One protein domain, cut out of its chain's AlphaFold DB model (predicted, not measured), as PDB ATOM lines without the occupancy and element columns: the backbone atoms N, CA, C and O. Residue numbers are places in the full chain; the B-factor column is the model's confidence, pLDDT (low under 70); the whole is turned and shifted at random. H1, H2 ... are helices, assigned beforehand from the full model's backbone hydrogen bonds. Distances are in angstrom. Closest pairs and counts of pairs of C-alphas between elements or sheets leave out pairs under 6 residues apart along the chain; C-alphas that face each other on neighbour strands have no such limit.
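AT A GLANCE: This is residues 102 to 157 of the 166 residues of an uncharacterized protein of Pseudomonas sp. AU12215 (UniProt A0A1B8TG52). What is the shape? There is little regular structure: a long arm, residues 102 to 127 with H1 near its far end, sticks out from a small body made of H2 and a looped tail that folds back. What builds it? The 56 printed residues have two named helices, H1 then H2, and no named strand; the class is all helix, with only 22 residues in named elements. How spread is it? It is extended, with radius of gyration of the C-alphas 17.6 A and spans of 44 by 32 by 19 A.

IN THESE COORDINATES: Where is H1? Residues 103 to 113, 15.3 A long, from C-alpha 103 at (-14.730, 28.109, 2.553). Where is H2? Residues 130 to 140, also 15.3 A, ending at C-alpha 140 at (12.557, 23.242, -28.746).

HOW THE PARTS SIT: Do the helices meet? H1 and H2 are apart. Are their backbones complete? Every O i to N i+4 pair is within hydrogen-bond range in H1 and H2. What pairs in the tail? Residues 143 to 144 pair with 150 to 151, antiparallel.

THE WHOLE: How large is it? The farthest C-alphas, of Glu 103 and Lys 155, are 45.2 A apart. Any cut or long link? The printed part has no cut; H1 to H2 is a long link of 16 residues. Where is confidence low? Lys 155 has pLDDT under 70.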
ATOM      1  N   ASP A 102     -14.134  32.014  -0.083       80.75
ATOM      2  CA  ASP A 102     -15.096  30.906  -0.097       80.75
ATOM      3  C   ASP A 102     -14.499  29.725   0.691       80.75
ATOM      4  O   ASP A 102     -13.342  29.359   0.457       80.75
ATOM      5  N   GLU A 103     -15.228  29.174   1.666       80.81
ATOM      6  CA  GLU A 103     -14.730  28.109   2.553       80.81
ATOM      7  C   GLU A 103     -14.112  26.957   1.746       80.81
ATOM      8  O   GLU A 103     -13.101  26.362   2.131       80.81
ATOM      9  N   ARG A 104     -14.660  26.699   0.551       84.06
ATOM     10  CA  ARG A 104     -14.114  25.733  -0.401       84.06
ATOM     11  C   ARG A 104     -12.710  26.104  -0.882       84.06
ATOM     12  O   ARG A 104     -11.852  25.228  -0.996       84.06
ATOM     13  N   LEU A 105     -12.470  27.372  -1.201       83.69
ATOM     14  CA  LEU A 105     -11.174  27.863  -1.663       83.69
ATOM     15  C   LEU A 105     -10.149  27.865  -0.519       83.69
ATOM     16  O   LEU A 105      -9.013  27.450  -0.745       83.69
ATOM     17  N   GLN A 106     -10.555  28.200   0.710       85.38
ATOM     18  CA  GLN A 106      -9.689  28.073   1.894       85.38
ATOM     19  C   GLN A 106      -9.234  26.627   2.112       85.38
ATOM     20  O   GLN A 106      -8.046  26.378   2.319       85.38
ATOM     21  N   ALA A 107     -10.152  25.663   2.000       88.19
ATOM     22  CA  ALA A 107      -9.835  24.243   2.141       88.19
ATOM     23  C   ALA A 107      -8.845  23.751   1.068       88.19
ATOM     24  O   ALA A 107      -7.933  22.980   1.371       88.19
ATOM     25  N   VAL A 108      -8.985  24.217  -0.179       89.56
ATOM     26  CA  VAL A 108      -8.031  23.906  -1.258       89.56
ATOM     27  C   VAL A 108      -6.666  24.528  -0.968       89.56
ATOM     28  O   VAL A 108      -5.658  23.830  -1.039       89.56
ATOM     29  N   MET A 109      -6.619  25.806  -0.584       88.50
ATOM     30  CA  MET A 109      -5.364  26.493  -0.264       88.50
ATOM     31  C   MET A 109      -4.623  25.826   0.899       88.50
ATOM     32  O   MET A 109      -3.427  25.576   0.787       88.50
ATOM     33  N   ALA A 110      -5.323  25.489   1.985       89.25
ATOM     34  CA  ALA A 110      -4.738  24.808   3.139       89.25
ATOM     35  C   ALA A 110      -4.173  23.427   2.767       89.25
ATOM     36  O   ALA A 110      -3.097  23.049   3.229       89.25
ATOM     37  N   ARG A 111      -4.865  22.688   1.888       91.81
ATOM     38  CA  ARG A 111      -4.386  21.397   1.383       91.81
ATOM     39  C   ARG A 111      -3.108  21.545   0.561       91.81
ATOM     40  O   ARG A 111      -2.172  20.791   0.798       91.81
ATOM     41  N   GLU A 112      -3.070  22.488  -0.378       91.44
ATOM     42  CA  GLU A 112      -1.907  22.725  -1.250       91.44
ATOM     43  C   GLU A 112      -0.698  23.301  -0.488       91.44
ATOM     44  O   GLU A 112       0.442  23.095  -0.896       91.44
ATOM     45  N   GLN A 113      -0.925  24.009   0.627       90.38
ATOM     46  CA  GLN A 113       0.144  24.529   1.490       90.38
ATOM     47  C   GLN A 113       0.861  23.443   2.304       90.38
ATOM     48  O   GLN A 113       2.013  23.650   2.684       90.38
ATOM     49  N   ASP A 114       0.213  22.310   2.590       93.00
ATOM     50  CA  ASP A 114       0.853  21.208   3.315       93.00
ATOM     51  C   ASP A 114       1.986  20.608   2.454       93.00
ATOM     52  O   ASP A 114       1.717  20.097   1.359       93.00
ATOM     53  N   PRO A 115       3.249  20.593   2.935       91.88
ATOM     54  CA  PRO A 115       4.372  20.002   2.209       91.88
ATOM     55  C   PRO A 115       4.137  18.548   1.777       91.88
ATOM     56  O   PRO A 115       4.706  18.104   0.781       91.88
ATOM     57  N   LYS A 116       3.279  17.795   2.484       92.69
ATOM     58  CA  LYS A 116       2.913  16.415   2.116       92.69
ATOM     59  C   LYS A 116       2.177  16.320   0.782       92.69
ATOM     60  O   LYS A 116       2.246  15.280   0.131       92.69
ATOM     61  N   HIS A 117       1.463  17.370   0.384       91.50
ATOM     62  CA  HIS A 117       0.738  17.421  -0.885       91.50
ATOM     63  C   HIS A 117       1.545  18.085  -2.003       91.50
ATOM     64  O   HIS A 117       1.092  18.125  -3.146       91.50
ATOM     65  N   GLN A 118       2.756  18.561  -1.708       89.44
ATOM     66  CA  GLN A 118       3.592  19.221  -2.694       89.44
ATOM     67  C   GLN A 118       4.074  18.225  -3.757       89.44
ATOM     68  O   GLN A 118       4.873  17.320  -3.500       89.44
ATOM     69  N   ILE A 119       3.624  18.421  -4.997       88.81
ATOM     70  CA  ILE A 119       4.072  17.625  -6.141       88.81
ATOM     71  C   ILE A 119       5.525  18.001  -6.456       88.81
ATOM     72  O   ILE A 119       5.807  19.018  -7.090       88.81
ATOM     73  N   THR A 120       6.464  17.162  -6.020       86.81
ATOM     74  CA  THR A 120       7.894  17.351  -6.291       86.81
ATOM     75  C   THR A 120       8.260  16.713  -7.627       86.81
ATOM     76  O   THR A 120       8.360  15.491  -7.745       86.81
ATOM     77  N   VAL A 121       8.477  17.539  -8.652       85.31
ATOM     78  CA  VAL A 121       8.949  17.073  -9.962       85.31
ATOM     79  C   VAL A 121      10.483  17.084  -9.977       85.31
ATOM     80  O   VAL A 121      11.083  18.128  -9.712       85.31
ATOM     81  N   PRO A 122      11.153  15.962 -10.296       86.69
ATOM     82  CA  PRO A 122      12.608  15.932 -10.367       86.69
ATOM     83  C   PRO A 122      13.120  16.817 -11.511       86.69
ATOM     84  O   PRO A 122      12.581  16.810 -12.616       86.69
ATOM     85  N   VAL A 123      14.223  17.532 -11.267       83.62
ATOM     86  CA  VAL A 123      14.832  18.475 -12.229       83.62
ATOM     87  C   VAL A 123      15.257  17.783 -13.531       83.62
ATOM     88  O   VAL A 123      15.228  18.379 -14.607       83.62
ATOM     89  N   ARG A 124      15.646  16.505 -13.453       83.06
ATOM     90  CA  ARG A 124      15.966  15.671 -14.615       83.06
ATOM     91  C   ARG A 124      14.973  14.522 -14.705       83.06
ATOM     92  O   ARG A 124      14.971  13.628 -13.866       83.06
ATOM     93  N   LEU A 125      14.158  14.541 -15.752       84.00
ATOM     94  CA  LEU A 125      13.221  13.470 -16.068       84.00
ATOM     95  C   LEU A 125      13.868  12.503 -17.062       84.00
ATOM     96  O   LEU A 125      14.181  12.872 -18.196       84.00
ATOM     97  N   THR A 126      14.072  11.261 -16.632       82.94
ATOM     98  CA  THR A 126      14.676  10.199 -17.457       82.94
ATOM     99  C   THR A 126      13.637   9.489 -18.326       82.94
ATOM    100  O   THR A 126      13.953   9.024 -19.416       82.94
ATOM    101  N   ARG A 127      12.375   9.441 -17.876       85.75
ATOM    102  CA  ARG A 127      11.260   8.792 -18.578       85.75
ATOM    103  C   ARG A 127      10.115   9.779 -18.773       85.75
ATOM    104  O   ARG A 127       9.310  10.001 -17.877       85.75
ATOM    105  N   TRP A 128      10.057  10.367 -19.959       86.56
ATOM    106  CA  TRP A 128       8.966  11.250 -20.358       86.56
ATOM    107  C   TRP A 128       7.798  10.434 -20.910       86.56
ATOM    108  O   TRP A 128       8.009   9.441 -21.609       86.56
ATOM    109  N   HIS A 129       6.564  10.865 -20.644       88.88
ATOM    110  CA  HIS A 129       5.414  10.355 -21.387       88.88
ATOM    111  C   HIS A 129       5.539  10.779 -22.866       88.88
ATOM    112  O   HIS A 129       5.948  11.921 -23.110       88.88
ATOM    113  N   PRO A 130       5.171   9.933 -23.852       88.62
ATOM    114  CA  PRO A 130       5.346  10.239 -25.276       88.62
ATOM    115  C   PRO A 130       4.787  11.602 -25.701       88.62
ATOM    116  O   PRO A 130       5.459  12.340 -26.413       88.62
ATOM    117  N   LEU A 131       3.607  11.979 -25.194       87.50
ATOM    118  CA  LEU A 131       3.010  13.294 -25.467       87.50
ATOM    119  C   LEU A 131       3.860  14.452 -24.932       87.50
ATOM    120  O   LEU A 131       4.051  15.438 -25.629       87.50
ATOM    121  N   VAL A 132       4.417  14.330 -23.726       87.50
ATOM    122  CA  VAL A 132       5.236  15.396 -23.127       87.50
ATOM    123  C   VAL A 132       6.562  15.538 -23.871       87.50
ATOM    124  O   VAL A 132       7.023  16.655 -24.092       87.50
ATOM    125  N   LEU A 133       7.158  14.422 -24.301       86.88
ATOM    126  CA  LEU A 133       8.361  14.431 -25.131       86.88
ATOM    127  C   LEU A 133       8.091  15.089 -26.490       86.88
ATOM    128  O   LEU A 133       8.839  15.981 -26.883       86.88
ATOM    129  N   ALA A 134       6.994  14.708 -27.154       85.31
ATOM    130  CA  ALA A 134       6.571  15.300 -28.419       85.31
ATOM    131  C   ALA A 134       6.321  16.810 -28.284       85.31
ATOM    132  O   ALA A 134       6.838  17.584 -29.085       85.31
ATOM    133  N   THR A 135       5.609  17.244 -27.236       86.88
ATOM    134  CA  THR A 135       5.394  18.668 -26.943       86.88
ATOM    135  C   THR A 135       6.720  19.381 -26.691       86.88
ATOM    136  O   THR A 135       7.005  20.389 -27.331       86.88
ATOM    137  N   ARG A 136       7.586  18.857 -25.817       87.38
ATOM    138  CA  ARG A 136       8.898  19.462 -25.531       87.38
ATOM    139  C   ARG A 136       9.717  19.657 -26.807       87.38
ATOM    140  O   ARG A 136      10.281  20.730 -27.013       87.38
ATOM    141  N   ASP A 137       9.794  18.633 -27.649       86.56
ATOM    142  CA  ASP A 137      10.581  18.679 -28.878       86.56
ATOM    143  C   ASP A 137       9.956  19.628 -29.915       86.56
ATOM    144  O   ASP A 137      10.695  20.370 -30.566       86.56
ATOM    145  N   ALA A 138       8.621  19.709 -29.983       87.19
ATOM    146  CA  ALA A 138       7.910  20.674 -30.823       87.19
ATOM    147  C   ALA A 138       8.198  22.133 -30.430       87.19
ATOM    148  O   ALA A 138       8.292  22.999 -31.299       87.19
ATOM    149  N   PHE A 139       8.387  22.415 -29.139       87.44
ATOM    150  CA  PHE A 139       8.708  23.760 -28.648       87.44
ATOM    151  C   PHE A 139      10.211  24.084 -28.647       87.44
ATOM    152  O   PHE A 139      10.583  25.255 -28.560       87.44
ATOM    153  N   ARG A 140      11.090  23.086 -28.810       83.75
ATOM    154  CA  ARG A 140      12.557  23.242 -28.746       83.75
ATOM    155  C   ARG A 140      13.145  24.119 -29.857       83.75
ATOM    156  O   ARG A 140      14.200  24.712 -29.659       83.75
ATOM    157  N   LYS A 141      12.481  24.185 -31.017       71.81
ATOM    158  CA  LYS A 141      12.851  25.014 -32.183       71.81
ATOM    159  C   LYS A 141      11.725  25.979 -32.585       71.81
ATOM    160  O   LYS A 141      11.606  26.340 -33.752       71.81
ATOM    161  N   SER A 142      10.871  26.352 -31.632       75.50
ATOM    162  CA  SER A 142       9.684  27.167 -31.903       75.50
ATOM    163  C   SER A 142      10.036  28.575 -32.400       75.50
ATOM    164  O   SER A 142      10.892  29.257 -31.835       75.50
ATOM    165  N   HIS A 143       9.349  29.019 -33.456       78.88
ATOM    166  CA  HIS A 143       9.334  30.421 -33.879       78.88
ATOM    167  C   HIS A 143       8.258  31.171 -33.086       78.88
ATOM    168  O   HIS A 143       7.247  30.581 -32.714       78.88
ATOM    169  N   LYS A 144       8.456  32.463 -32.812       86.50
ATOM    170  CA  LYS A 144       7.483  33.273 -32.067       86.50
ATOM    171  C   LYS A 144       6.468  33.920 -33.004       86.50
ATOM    172  O   LYS A 144       6.838  34.391 -34.072       86.50
ATOM    173  N   ASP A 145       5.202  33.963 -32.621       83.12
ATOM    174  CA  ASP A 145       4.197  34.736 -33.351       83.12
ATOM    175  C   ASP A 145       4.377  36.256 -33.133       83.12
ATOM    176  O   ASP A 145       5.250  36.708 -32.385       83.12
ATOM    177  N   ASN A 146       3.510  37.063 -33.750       84.56
ATOM    178  CA  ASN A 146       3.523  38.524 -33.598       84.56
ATOM    179  C   ASN A 146       3.225  38.998 -32.160       84.56
ATOM    180  O   ASN A 146       3.456  40.164 -31.843       84.56
ATOM    181  N   ARG A 147       2.720  38.116 -31.284       83.56
ATOM    182  CA  ARG A 147       2.487  38.364 -29.853       83.56
ATOM    183  C   ARG A 147       3.672  37.917 -28.987       83.56
ATOM    184  O   ARG A 147       3.639  38.090 -27.771       83.56
ATOM    185  N   GLY A 148       4.724  37.360 -29.591       84.12
ATOM    186  CA  GLY A 148       5.896  36.837 -28.894       84.12
ATOM    187  C   GLY A 148       5.701  35.440 -28.295       84.12
ATOM    188  O   GLY A 148       6.579  34.980 -27.559       84.12
ATOM    189  N   LEU A 149       4.589  34.763 -28.602       84.19
ATOM    190  CA  LEU A 149       4.273  33.421 -28.120       84.19
ATOM    191  C   LEU A 149       4.963  32.362 -28.988       84.19
ATOM    192  O   LEU A 149       4.923  32.461 -30.215       84.19
ATOM    193  N   PRO A 150       5.598  31.339 -28.391       84.62
ATOM    194  CA  PRO A 150       6.234  30.280 -29.160       84.62
ATOM    195  C   PRO A 150       5.178  29.427 -29.874       84.62
ATOM    196  O   PRO A 150       4.225  28.956 -29.255       84.62
ATOM    197  N   LEU A 151       5.365  29.199 -31.170       83.25
ATOM    198  CA  LEU A 151       4.552  28.291 -31.969       83.25
ATOM    199  C   LEU A 151       5.232  26.919 -32.048       83.25
ATOM    200  O   LEU A 151       6.411  26.845 -32.410       83.25
ATOM    201  N   PRO A 152       4.520  25.824 -31.732       84.44
ATOM    202  CA  PRO A 152       5.076  24.486 -31.858       84.44
ATOM    203  C   PRO A 152       5.395  24.175 -33.325       84.44
ATOM    204  O   PRO A 152       4.617  24.476 -34.227       84.44
ATOM    205  N   SER A 153       6.538  23.537 -33.567       75.38
ATOM    206  CA  SER A 153       6.909  23.021 -34.885       75.38
ATOM    207  C   SER A 153       6.696  21.508 -34.932       75.38
ATOM    208  O   SER A 153       7.234  20.798 -34.084       75.38
ATOM    209  N   GLY A 154       5.960  20.992 -35.917       72.44
ATOM    210  CA  GLY A 154       5.817  19.547 -36.128       72.44
ATOM    211  C   GLY A 154       4.415  19.110 -36.545       72.44
ATOM    212  O   GLY A 154       3.432  19.829 -36.385       72.44
ATOM    213  N   LYS A 155       4.320  17.898 -37.099       67.50
ATOM    214  CA  LYS A 155       3.055  17.306 -37.549       67.50
ATOM    215  C   LYS A 155       2.145  17.039 -36.339       67.50
ATOM    216  O   LYS A 155       2.578  16.391 -35.392       67.50
ATOM    217  N   GLY A 156       0.901  17.521 -36.381       71.44
ATOM    218  CA  GLY A 156      -0.086  17.335 -35.303       71.44
ATOM    219  C   GLY A 156      -0.219  18.502 -34.318       71.44
ATOM    220  O   GLY A 156      -1.140  18.488 -33.508       71.44
ATOM    221  N   PHE A 157       0.631  19.529 -34.415       71.69
ATOM    222  CA  PHE A 157       0.502  20.771 -33.652       71.69
ATOM    223  C   PHE A 157       0.099  21.911 -34.590       71.69
ATOM    224  O   PHE A 157       0.941  22.657 -35.085       71.69
TER     225      PHE A 157